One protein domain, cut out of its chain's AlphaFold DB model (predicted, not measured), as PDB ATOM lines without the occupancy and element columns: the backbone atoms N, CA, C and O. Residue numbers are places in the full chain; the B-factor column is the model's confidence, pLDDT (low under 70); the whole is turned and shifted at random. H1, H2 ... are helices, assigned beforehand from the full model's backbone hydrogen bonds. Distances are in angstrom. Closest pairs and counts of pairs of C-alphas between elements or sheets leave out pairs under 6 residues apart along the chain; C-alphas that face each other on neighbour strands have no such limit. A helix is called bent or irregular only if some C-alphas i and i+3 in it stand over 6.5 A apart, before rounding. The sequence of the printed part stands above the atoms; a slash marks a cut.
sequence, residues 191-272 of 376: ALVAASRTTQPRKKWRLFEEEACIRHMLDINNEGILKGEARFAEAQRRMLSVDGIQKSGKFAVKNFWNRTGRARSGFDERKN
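Overview. This is residues 191 to 272 of the 376 residues of an uncharacterized protein of Exophiala sideris (UniProt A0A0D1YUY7). The longest helix, H2, makes the core; H3 crosses it at a steep tilt, H4 crosses it nearly at a right angle, and H2, H3 and H4 each touch the other two. Short H1 packs on the end of H2 where that helix begins. The printed part has 82 residues with four named helices, H1, H2, H3 and H4 in that order, and no named strand: all helix. The whole is compact, with a radius of gyration of the C-alphas of 12.4 A, but elongated, spanning 36 by 23 by 19 A.

Arrangement. Start at H1, residues 191 to 197, which touches H2, residues 207 to 223, about perpendicular at 80 degrees; the closest C-alphas, of Val 193 and Phe 208, are 5.0 A apart. H2 is the hub, touching three helices, and touches H1 with its residues 207 to 211 alone. Next, H3, residues 230 to 243, touches H2 at a steep tilt of 54 degrees, opposite ways; the closest C-alphas, of His 216 and Ala 235, are 5.5 A apart. Then H4, residues 252 to 265, touches H2 about perpendicular at 86 degrees; look at the closest C-alphas, of Ile 214 and Gly 261, 6.0 A apart. H4 also touches H3 about perpendicular at 86 degrees, with its residues 253 to 254 alone; the closest C-alphas, of Phe 232 and Lys 254, are 5.9 A apart. H1 is apart from H3 and H4. The helix packing is mostly crossed, with none of the four touching pairs at a shallow tilt. In H1, H2 and H3 every O i to N i+4 pair is within hydrogen-bond range; in H4 8 of 10 are.

Along the chain. Find C-alpha 191 at (184.654, 238.871, 194.627), where H1 begins; it runs 10.2 A. H2 runs 24.6 A from C-alpha 207 at (179.793, 234.233, 186.113), and H3 19.1 A. H4 runs 17.1 A to C-alpha 265 at (174.388, 223.792, 191.645); it is irregular, with C-alphas 259 and 262 7.3 A apart.

Size, cuts and confidence. The two C-alphas farthest apart, of Gln 200 and Asn 272, are 37.1 A apart. The printed part has no cut, and its three links between helices are short. Mean pLDDT of the printed part is 94.0; look to residue 272 for the one value under 70.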
ATOM      1  N   ALA A 191     183.622 238.105 195.322       95.44
ATOM      2  CA  ALA A 191     184.654 238.871 194.627       95.44
ATOM      3  C   ALA A 191     184.736 238.526 193.127       95.44
ATOM      4  O   ALA A 191     184.860 239.422 192.291       95.44
ATOM      5  N   LEU A 192     184.607 237.244 192.767       94.06
ATOM      6  CA  LEU A 192     184.621 236.801 191.368       94.06
ATOM      7  C   LEU A 192     183.331 237.191 190.645       94.06
ATOM      8  O   LEU A 192     183.359 237.578 189.477       94.06
ATOM      9  N   VAL A 193     182.199 237.122 191.344       95.06
ATOM     10  CA  VAL A 193     180.901 237.553 190.814       95.06
ATOM     11  C   VAL A 193     180.918 239.056 190.527       95.06
ATOM     12  O   VAL A 193     180.529 239.470 189.433       95.06
ATOM     13  N   ALA A 194     181.431 239.865 191.456       95.25
ATOM     14  CA  ALA A 194     181.594 241.306 191.283       95.25
ATOM     15  C   ALA A 194     182.542 241.636 190.120       95.25
ATOM     16  O   ALA A 194     182.184 242.420 189.242       95.25
ATOM     17  N   ALA A 195     183.699 240.968 190.041       94.94
ATOM     18  CA  ALA A 195     184.631 241.124 188.924       94.94
ATOM     19  C   ALA A 195     183.998 240.742 187.574       94.94
ATOM     20  O   ALA A 195     184.252 241.367 186.549       94.94
ATOM     21  N   SER A 196     183.112 239.748 187.554       95.94
ATOM     22  CA  SER A 196     182.426 239.347 186.328       95.94
ATOM     23  C   SER A 196     181.414 240.382 185.822       95.94
ATOM     24  O   SER A 196     181.085 240.339 184.633       95.94
ATOM     25  N   ARG A 197     180.910 241.291 186.671       95.38
ATOM     26  CA  ARG A 197     179.947 242.335 186.266       95.38
ATOM     27  C   ARG A 197     180.582 243.399 185.375       95.38
ATOM     28  O   ARG A 197     179.917 243.906 184.478       95.38
ATOM     29  N   THR A 198     181.866 243.688 185.573       94.75
ATOM     30  CA  THR A 198     182.609 244.672 184.766       94.75
ATOM     31  C   THR A 198     183.011 244.125 183.393       94.75
ATOM     32  O   THR A 198     183.382 244.881 182.497       94.75
ATOM     33  N   THR A 199     182.909 242.808 183.187       91.56
ATOM     34  CA  THR A 199     183.202 242.178 181.898       91.56
ATOM     35  C   THR A 199     182.104 242.510 180.887       91.56
ATOM     36  O   THR A 199     180.919 242.313 181.167       91.56
ATOM     37  N   GLN A 200     182.493 242.961 179.690       90.62
ATOM     38  CA  GLN A 200     181.556 243.293 178.611       90.62
ATOM     39  C   GLN A 200     180.602 242.128 178.279       90.62
ATOM     40  O   GLN A 200     181.005 240.960 178.371       90.62
ATOM     41  N   PRO A 201     179.351 242.415 177.873       88.75
ATOM     42  CA  PRO A 201     178.403 241.385 177.472       88.75
ATOM     43  C   PRO A 201     178.964 240.601 176.280       88.75
ATOM     44  O   PRO A 201     179.330 241.158 175.248       88.75
ATOM     45  N   ARG A 202     179.069 239.280 176.437       90.12
ATOM     46  CA  ARG A 202     179.534 238.356 175.396       90.12
ATOM     47  C   ARG A 202     178.462 237.304 175.129       90.12
ATOM     48  O   ARG A 202     177.547 237.105 175.923       90.12
ATOM     49  N   LYS A 203     178.629 236.563 174.027       89.44
ATOM     50  CA  LYS A 203     177.812 235.374 173.714       89.44
ATOM     51  C   LYS A 203     177.935 234.275 174.783       89.44
ATOM     52  O   LYS A 203     177.033 233.462 174.939       89.44
ATOM     53  N   LYS A 204     179.059 234.240 175.510       92.12
ATOM     54  CA  LYS A 204     179.281 233.323 176.636       92.12
ATOM     55  C   LYS A 204     178.586 233.853 177.891       92.12
ATOM     56  O   LYS A 204     178.495 235.062 178.087       92.12
ATOM     57  N   TRP A 205     178.117 232.939 178.730       95.50
ATOM     58  CA  TRP A 205     177.587 233.283 180.041       95.50
ATOM     59  C   TRP A 205     178.703 233.862 180.920       95.50
ATOM     60  O   TRP A 205     179.822 233.352 180.941       95.50
ATOM     61  N   ARG A 206     178.415 234.982 181.580       95.81
ATOM     62  CA  ARG A 206     179.273 235.608 182.589       95.81
ATOM     63  C   ARG A 206     178.948 234.995 183.942       95.81
ATOM     64  O   ARG A 206     177.802 234.630 184.196       95.81
ATOM     65  N   LEU A 207     179.926 234.940 184.839       95.56
ATOM     66  CA  LEU A 207     179.793 234.233 186.113       95.56
ATOM     67  C   LEU A 207     178.594 234.717 186.941       95.56
ATOM     68  O   LEU A 207     177.898 233.896 187.531       95.56
ATOM     69  N   PHE A 208     178.327 236.028 186.953       97.06
ATOM     70  CA  PHE A 208     177.182 236.583 187.681       97.06
ATOM     71  C   PHE A 208     175.827 236.246 187.038       97.06
ATOM     72  O   PHE A 208     174.833 236.132 187.745       97.06
ATOM     73  N   GLU A 209     175.781 236.065 185.715       97.38
ATOM     74  CA  GLU A 209     174.569 235.653 184.997       97.38
ATOM     75  C   GLU A 209     174.281 234.175 185.243       97.38
ATOM     76  O   GLU A 209     173.131 233.783 185.423       97.38
ATOM     77  N   GLU A 210     175.335 233.359 185.279       96.81
ATOM     78  CA  GLU A 210     175.243 231.953 185.656       96.81
ATOM     79  C   GLU A 210     174.740 231.795 187.097       96.81
ATOM     80  O   GLU A 210     173.824 231.015 187.337       96.81
ATOM     81  N   GLU A 211     175.300 232.560 188.042       97.00
ATOM     82  CA  GLU A 211     174.853 232.593 189.444       97.00
ATOM     83  C   GLU A 211     173.385 233.006 189.563       97.00
ATOM     84  O   GLU A 211     172.613 232.331 190.240       97.00
ATOM     85  N   ALA A 212     172.983 234.074 188.868       97.81
ATOM     86  CA  ALA A 212     171.599 234.529 188.856       97.81
ATOM     87  C   ALA A 212     170.642 233.466 188.315       97.81
ATOM     88  O   ALA A 212     169.619 233.177 188.933       97.81
ATOM     89  N   CYS A 213     171.007 232.826 187.205       98.00
ATOM     90  CA  CYS A 213     170.213 231.745 186.642       98.00
ATOM     91  C   CYS A 213     170.079 230.567 187.609       98.00
ATOM     92  O   CYS A 213     168.987 230.015 187.732       98.00
ATOM     93  N   ILE A 214     171.166 230.163 188.277       97.62
ATOM     94  CA  ILE A 214     171.119 229.041 189.218       97.62
ATOM     95  C   ILE A 214     170.233 229.380 190.413       97.62
ATOM     96  O   ILE A 214     169.383 228.569 190.770       97.62
ATOM     97  N   ARG A 215     170.390 230.577 190.983       98.00
ATOM     98  CA  ARG A 215     169.595 231.053 192.116       98.00
ATOM     99  C   ARG A 215     168.096 231.002 191.815       98.00
ATOM    100  O   ARG A 215     167.379 230.267 192.479       98.00
ATOM    101  N   HIS A 216     167.654 231.654 190.735       98.38
ATOM    102  CA  HIS A 216     166.234 231.671 190.356       98.38
ATOM    103  C   HIS A 216     165.688 230.274 190.055       98.38
ATOM    104  O   HIS A 216     164.558 229.966 190.416       98.38
ATOM    105  N   MET A 217     166.481 229.403 189.426       97.88
ATOM    106  CA  MET A 217     166.069 228.017 189.176       97.88
ATOM    107  C   MET A 217     165.867 227.215 190.468       97.88
ATOM    108  O   MET A 217     164.962 226.382 190.521       97.88
ATOM    109  N   LEU A 218     166.695 227.443 191.493       96.81
ATOM    110  CA  LEU A 218     166.529 226.816 192.806       96.81
ATOM    111  C   LEU A 218     165.312 227.385 193.540       96.81
ATOM    112  O   LEU A 218     164.532 226.602 194.075       96.81
ATOM    113  N   ASP A 219     165.103 228.700 193.493       97.56
ATOM    114  CA  ASP A 219     163.959 229.366 194.126       97.56
ATOM    115  C   ASP A 219     162.630 228.863 193.544       97.56
ATOM    116  O   ASP A 219     161.774 228.379 194.282       97.56
ATOM    117  N   ILE A 220     162.500 228.832 192.211       96.94
ATOM    118  CA  ILE A 220     161.309 228.297 191.519       96.94
ATOM    119  C   ILE A 220     161.084 226.822 191.859       96.94
ATOM    120  O   ILE A 220     159.950 226.359 191.995       96.94
ATOM    121  N   ASN A 221     162.162 226.049 191.982       94.69
ATOM    122  CA  ASN A 221     162.045 224.652 192.367       94.69
ATOM    123  C   ASN A 221     161.575 224.493 193.824       94.69
ATOM    124  O   ASN A 221     160.789 223.589 194.105       94.69
ATOM    125  N   ASN A 222     162.044 225.349 194.732       94.94
ATOM    126  CA  ASN A 222     161.641 225.344 196.137       94.94
ATOM    127  C   ASN A 222     160.174 225.751 196.313       94.94
ATOM    128  O   ASN A 222     159.503 225.209 197.184       94.94
ATOM    129  N   GLU A 223     159.658 226.634 195.453       96.19
ATOM    130  CA  GLU A 223     158.230 226.968 195.405       96.19
ATOM    131  C   GLU A 223     157.368 225.759 195.019       96.19
ATOM    132  O   GLU A 223     156.245 225.614 195.489       96.19
ATOM    133  N   GLY A 224     157.870 224.878 194.147       93.00
ATOM    134  CA  GLY A 224     157.170 223.656 193.737       93.00
ATOM    135  C   GLY A 224     155.910 223.874 192.884       93.00
ATOM    136  O   GLY A 224     155.287 222.889 192.475       93.00
ATOM    137  N   ILE A 225     155.566 225.133 192.588       95.94
ATOM    138  CA  ILE A 225     154.401 225.545 191.791       95.94
ATOM    139  C   ILE A 225     154.628 225.206 190.315       95.94
ATOM    140  O   ILE A 225     153.814 224.537 189.681       95.94
ATOM    141  N   LEU A 226     155.771 225.627 189.766       95.00
ATOM    142  CA  LEU A 226     156.077 225.472 188.347       95.00
ATOM    143  C   LEU A 226     156.919 224.222 188.093       95.00
ATOM    144  O   LEU A 226     157.959 223.994 188.713       95.00
ATOM    145  N   LYS A 227     156.493 223.417 187.119       92.00
ATOM    146  CA  LYS A 227     157.170 222.179 186.712       92.00
ATOM    147  C   LYS A 227     157.491 222.199 185.218       92.00
ATOM    148  O   LYS A 227     156.978 223.012 184.455       92.00
ATOM    149  N   GLY A 228     158.364 221.285 184.796       92.06
ATOM    150  CA  GLY A 228     158.644 221.059 183.377       92.06
ATOM    151  C   GLY A 228     159.364 222.226 182.702       92.06
ATOM    152  O   GLY A 228     160.445 222.621 183.139       92.06
ATOM    153  N   GLU A 229     158.804 222.715 181.595       94.44
ATOM    154  CA  GLU A 229     159.392 223.790 180.789       94.44
ATOM    155  C   GLU A 229     159.046 225.192 181.306       94.44
ATOM    156  O   GLU A 229     159.887 226.088 181.228       94.44
ATOM    157  N   ALA A 230     157.877 225.354 181.933       96.56
ATOM    158  CA  ALA A 230     157.387 226.637 182.442       96.56
ATOM    159  C   ALA A 230     158.372 227.307 183.415       96.56
ATOM    160  O   ALA A 230     158.572 228.518 183.374       96.56
ATOM    161  N   ARG A 231     159.087 226.518 184.225       96.75
ATOM    162  CA  ARG A 231     160.122 227.036 185.134       96.75
ATOM    163  C   ARG A 231     161.282 227.746 184.429       96.75
ATOM    164  O   ARG A 231     161.906 228.612 185.024       96.75
ATOM    165  N   PHE A 232     161.616 227.370 183.192       97.75
ATOM    166  CA  PHE A 232     162.720 228.006 182.466       97.75
ATOM    167  C   PHE A 232     162.294 229.367 181.925       97.75
ATOM    168  O   PHE A 232     163.076 230.313 182.001       97.75
ATOM    169  N   ALA A 233     161.058 229.465 181.427       97.31
ATOM    170  CA  ALA A 233     160.453 230.739 181.052       97.31
ATOM    171  C   ALA A 233     160.351 231.658 182.275       97.31
ATOM    172  O   ALA A 233     160.715 232.831 182.206       97.31
ATOM    173  N   GLU A 234     159.969 231.096 183.421       98.06
ATOM    174  CA  GLU A 234     159.909 231.833 184.674       98.06
ATOM    175  C   GLU A 234     161.271 232.332 185.144       98.06
ATOM    176  O   GLU A 234     161.424 233.506 185.471       98.06
ATOM    177  N   ALA A 235     162.282 231.464 185.144       98.06
ATOM    178  CA  ALA A 235     163.635 231.853 185.514       98.06
ATOM    179  C   ALA A 235     164.155 232.968 184.600       98.06
ATOM    180  O   ALA A 235     164.762 233.921 185.077       98.06
ATOM    181  N   GLN A 236     163.870 232.895 183.296       97.75
ATOM    182  CA  GLN A 236     164.216 233.955 182.353       97.75
ATOM    183  C   GLN A 236     163.488 235.270 182.668       97.75
ATOM    184  O   GLN A 236     164.115 236.329 182.632       97.75
ATOM    185  N   ARG A 237     162.198 235.207 183.025       98.12
ATOM    186  CA  ARG A 237     161.401 236.364 183.450       98.12
ATOM    187  C   ARG A 237     161.975 237.010 184.711       98.12
ATOM    188  O   ARG A 237     162.181 238.218 184.710       98.12
ATOM    189  N   ARG A 238     162.302 236.223 185.742       98.38
ATOM    190  CA  ARG A 238     162.893 236.719 187.000       98.38
ATOM    191  C   ARG A 238     164.299 237.271 186.818       98.38
ATOM    192  O   ARG A 238     164.624 238.306 187.384       98.38
ATOM    193  N   MET A 239     165.123 236.636 185.989       97.81
ATOM    194  CA  MET A 239     166.437 237.179 185.636       97.81
ATOM    195  C   MET A 239     166.323 238.555 184.976       97.81
ATOM    196  O   MET A 239     167.130 239.436 185.268       97.81
ATOM    197  N   LEU A 240     165.322 238.751 184.115       97.56
ATOM    198  CA  LEU A 240     165.081 240.035 183.470       97.56
ATOM    199  C   LEU A 240     164.529 241.076 184.452       97.56
ATOM    200  O   LEU A 240     165.050 242.185 184.494       97.56
ATOM    201  N   SER A 241     163.504 240.737 185.240       98.25
ATOM    202  CA  SER A 241     162.826 241.696 186.122       98.25
ATOM    203  C   SER A 241     163.616 242.039 187.385       98.25
ATOM    204  O   SER A 241     163.598 243.190 187.810       98.25
ATOM    205  N   VAL A 242     164.308 241.064 187.983       98.06
ATOM    206  CA  VAL A 242     165.021 241.225 189.260       98.06
ATOM    207  C   VAL A 242     166.478 241.611 189.038       98.06
ATOM    208  O   VAL A 242     166.970 242.553 189.650       98.06
ATOM    209  N   ASP A 243     167.186 240.886 188.167       97.25
ATOM    210  CA  ASP A 243     168.622 241.097 187.957       97.25
ATOM    211  C   ASP A 243     168.930 242.013 186.753       97.25
ATOM    212  O   ASP A 243     170.085 242.401 186.563       97.25
ATOM    213  N   GLY A 244     167.936 242.349 185.919       97.19
ATOM    214  CA  GLY A 244     168.145 243.111 184.681       97.19
ATOM    215  C   GLY A 244     168.940 242.342 183.617       97.19
ATOM    216  O   GLY A 244     169.563 242.943 182.741       97.19
ATOM    217  N   ILE A 245     168.988 241.009 183.701       96.81
ATOM    218  CA  ILE A 245     169.815 240.164 182.835       96.81
ATOM    219  C   ILE A 245     168.962 239.594 181.706       96.81
ATOM    220  O   ILE A 245     168.135 238.709 181.916       96.81
ATOM    221  N   GLN A 246     169.244 240.031 180.480       96.19
ATOM    222  CA  GLN A 246     168.618 239.500 179.274       96.19
ATOM    223  C   GLN A 246     169.591 238.604 178.496       96.19
ATOM    224  O   GLN A 246     170.728 238.988 178.209       96.19
ATOM    225  N   LYS A 247     169.143 237.401 178.116       95.50
ATOM    226  CA  LYS A 247     169.873 236.515 177.200       95.50
ATOM    227  C   LYS A 247     169.141 236.385 175.875       95.50
ATOM    228  O   LYS A 247     167.953 236.082 175.836       95.50
ATOM    229  N   SER A 248     169.883 236.587 174.790       90.25
ATOM    230  CA  SER A 248     169.397 236.417 173.426       90.25
ATOM    231  C   SER A 248     169.174 234.925 173.148       90.25
ATOM    232  O   SER A 248     170.124 234.187 172.880       90.25
ATOM    233  N   GLY A 249     167.932 234.463 173.277       92.62
ATOM    234  CA  GLY A 249     167.513 233.116 172.891       92.62
ATOM    235  C   GLY A 249     166.419 232.544 173.792       92.62
ATOM    236  O   GLY A 249     166.605 232.446 175.003       92.62
ATOM    237  N   LYS A 250     165.325 232.077 173.174       92.94
ATOM    238  CA  LYS A 250     164.156 231.457 173.838       92.94
ATOM    239  C   LYS A 250     164.532 230.298 174.772       92.94
ATOM    240  O   LYS A 250     163.907 230.094 175.801       92.94
ATOM    241  N   PHE A 251     165.597 229.562 174.441       96.06
ATOM    242  CA  PHE A 251     166.056 228.393 175.203       96.06
ATOM    243  C   PHE A 251     167.414 228.595 175.888       96.06
ATOM    244  O   PHE A 251     168.062 227.617 176.269       96.06
ATOM    245  N   ALA A 252     167.883 229.838 176.039       96.38
ATOM    246  CA  ALA A 252     169.199 230.114 176.613       96.38
ATOM    247  C   ALA A 252     169.329 229.545 178.037       96.38
ATOM    248  O   ALA A 252     170.290 228.831 178.326       96.38
ATOM    249  N   VAL A 253     168.327 229.792 178.888       97.25
ATOM    250  CA  VAL A 253     168.264 229.298 180.274       97.25
ATOM    251  C   VAL A 253     168.219 227.768 180.316       97.25
ATOM    252  O   VAL A 253     169.021 227.143 181.008       97.25
ATOM    253  N   LYS A 254     167.351 227.142 179.509       96.94
ATOM    254  CA  LYS A 254     167.227 225.675 179.397       96.94
ATOM    255  C   LYS A 254     168.552 225.023 178.983       96.94
ATOM    256  O   LYS A 254     168.982 224.036 179.584       96.94
ATOM    257  N   ASN A 255     169.226 225.590 177.981       96.81
ATOM    258  CA  ASN A 255     170.513 225.102 177.483       96.81
ATOM    259  C   ASN A 255     171.630 225.256 178.520       96.81
ATOM    260  O   ASN A 255     172.407 224.319 178.718       96.81
ATOM    261  N   PHE A 256     171.696 226.402 179.200       96.50
ATOM    262  CA  PHE A 256     172.646 226.627 180.285       96.50
ATOM    263  C   PHE A 256     172.412 225.657 181.447       96.50
ATOM    264  O   PHE A 256     173.353 225.003 181.896       96.50
ATOM    265  N   TRP A 257     171.163 225.493 181.887       96.25
ATOM    266  CA  TRP A 257     170.821 224.608 182.998       96.25
ATOM    267  C   TRP A 257     171.237 223.160 182.729       96.25
ATOM    268  O   TRP A 257     171.851 222.515 183.578       96.25
ATOM    269  N   ASN A 258     170.958 222.660 181.522       94.56
ATOM    270  CA  ASN A 258     171.279 221.287 181.136       94.56
ATOM    271  C   ASN A 258     172.782 221.030 180.953       94.56
ATOM    272  O   ASN A 258     173.210 219.896 181.155       94.56
ATOM    273  N   ARG A 259     173.572 222.041 180.563       93.31
ATOM    274  CA  ARG A 259     175.021 221.895 180.334       93.31
ATOM    275  C   ARG A 259     175.861 222.183 181.575       93.31
ATOM    276  O   ARG A 259     176.806 221.452 181.847       93.31
ATOM    277  N   THR A 260     175.513 223.234 182.305       93.81
ATOM    278  CA  THR A 260     176.357 223.812 183.358       93.81
ATOM    279  C   THR A 260     175.599 223.936 184.672       93.81
ATOM    280  O   THR A 260     176.121 223.531 185.708       93.81
ATOM    281  N   GLY A 261     174.360 224.441 184.638       94.81
ATOM    282  CA  GLY A 261     173.603 224.798 185.842       94.81
ATOM    283  C   GLY A 261     173.453 223.651 186.842       94.81
ATOM    284  O   GLY A 261     173.801 223.829 188.002       94.81
ATOM    285  N   ARG A 262     173.045 222.452 186.396       93.94
ATOM    286  CA  ARG A 262     172.904 221.268 187.276       93.94
ATOM    287  C   ARG A 262     174.216 220.807 187.905       93.94
ATOM    288  O   ARG A 262     174.242 220.411 189.065       93.94
ATOM    289  N   ALA A 263     175.292 220.795 187.117       91.50
ATOM    290  CA  ALA A 263     176.597 220.343 187.590       91.50
ATOM    291  C   ALA A 263     177.151 221.307 188.643       91.50
ATOM    292  O   ALA A 263     177.702 220.872 189.649       91.50
ATOM    293  N   ARG A 264     176.947 222.609 188.426       93.62
ATOM    294  CA  ARG A 264     177.437 223.666 189.303       93.62
ATOM    295  C   ARG A 264     176.607 223.828 190.577       93.62
ATOM    296  O   ARG A 264     177.179 224.038 191.637       93.62
ATOM    297  N   SER A 265     175.284 223.699 190.486       94.19
ATOM    298  CA  SER A 265     174.388 223.792 191.645       94.19
ATOM    299  C   SER A 265     174.411 222.547 192.533       94.19
ATOM    300  O   SER A 265     173.913 222.586 193.652       94.19
ATOM    301  N   GLY A 266     174.904 221.411 192.021       91.62
ATOM    302  CA  GLY A 266     174.760 220.104 192.668       91.62
ATOM    303  C   GLY A 266     173.315 219.579 192.682       91.62
ATOM    304  O   GLY A 266     173.069 218.454 193.120       91.62
ATOM    305  N   PHE A 267     172.358 220.357 192.170       88.75
ATOM    306  CA  PHE A 267     170.950 220.006 192.125       88.75
ATOM    307  C   PHE A 267     170.630 219.307 190.801       88.75
ATOM    308  O   PHE A 267     170.375 219.931 189.769       88.75
ATOM    309  N   ASP A 268     170.644 217.973 190.834       83.00
ATOM    310  CA  ASP A 268     170.151 217.142 189.737       83.00
ATOM    311  C   ASP A 268     168.857 216.440 190.149       83.00
ATOM    312  O   ASP A 268     168.861 215.434 190.863       83.00
ATOM    313  N   GLU A 269     167.730 216.938 189.641       74.25
ATOM    314  CA  GLU A 269     166.404 216.348 189.873       74.25
ATOM    315  C   GLU A 269     166.337 214.874 189.481       74.25
ATOM    316  O   GLU A 269     165.584 214.108 190.073       74.25
ATOM    317  N   ARG A 270     167.163 214.438 188.520       73.12
ATOM    318  CA  ARG A 270     167.227 213.029 188.111       73.12
ATOM    319  C   ARG A 270     167.762 212.133 189.220       73.12
ATOM    320  O   ARG A 270     167.419 210.955 189.271       73.12
ATOM    321  N   LYS A 271     168.600 212.679 190.103       73.75
ATOM    322  CA  LYS A 271     169.176 211.959 191.241       73.75
ATOM    323  C   LYS A 271     168.288 212.014 192.479       73.75
ATOM    324  O   LYS A 271     168.480 211.198 193.383       73.75
ATOM    325  N   ASN A 272     167.289 212.897 192.514       66.69
ATOM    326  CA  ASN A 272     166.322 212.941 193.602       66.69
ATOM    327  C   ASN A 272     165.392 211.722 193.546       66.69
ATOM    328  O   ASN A 272     164.321 211.731 192.948       66.69
TER     329      ASN A 272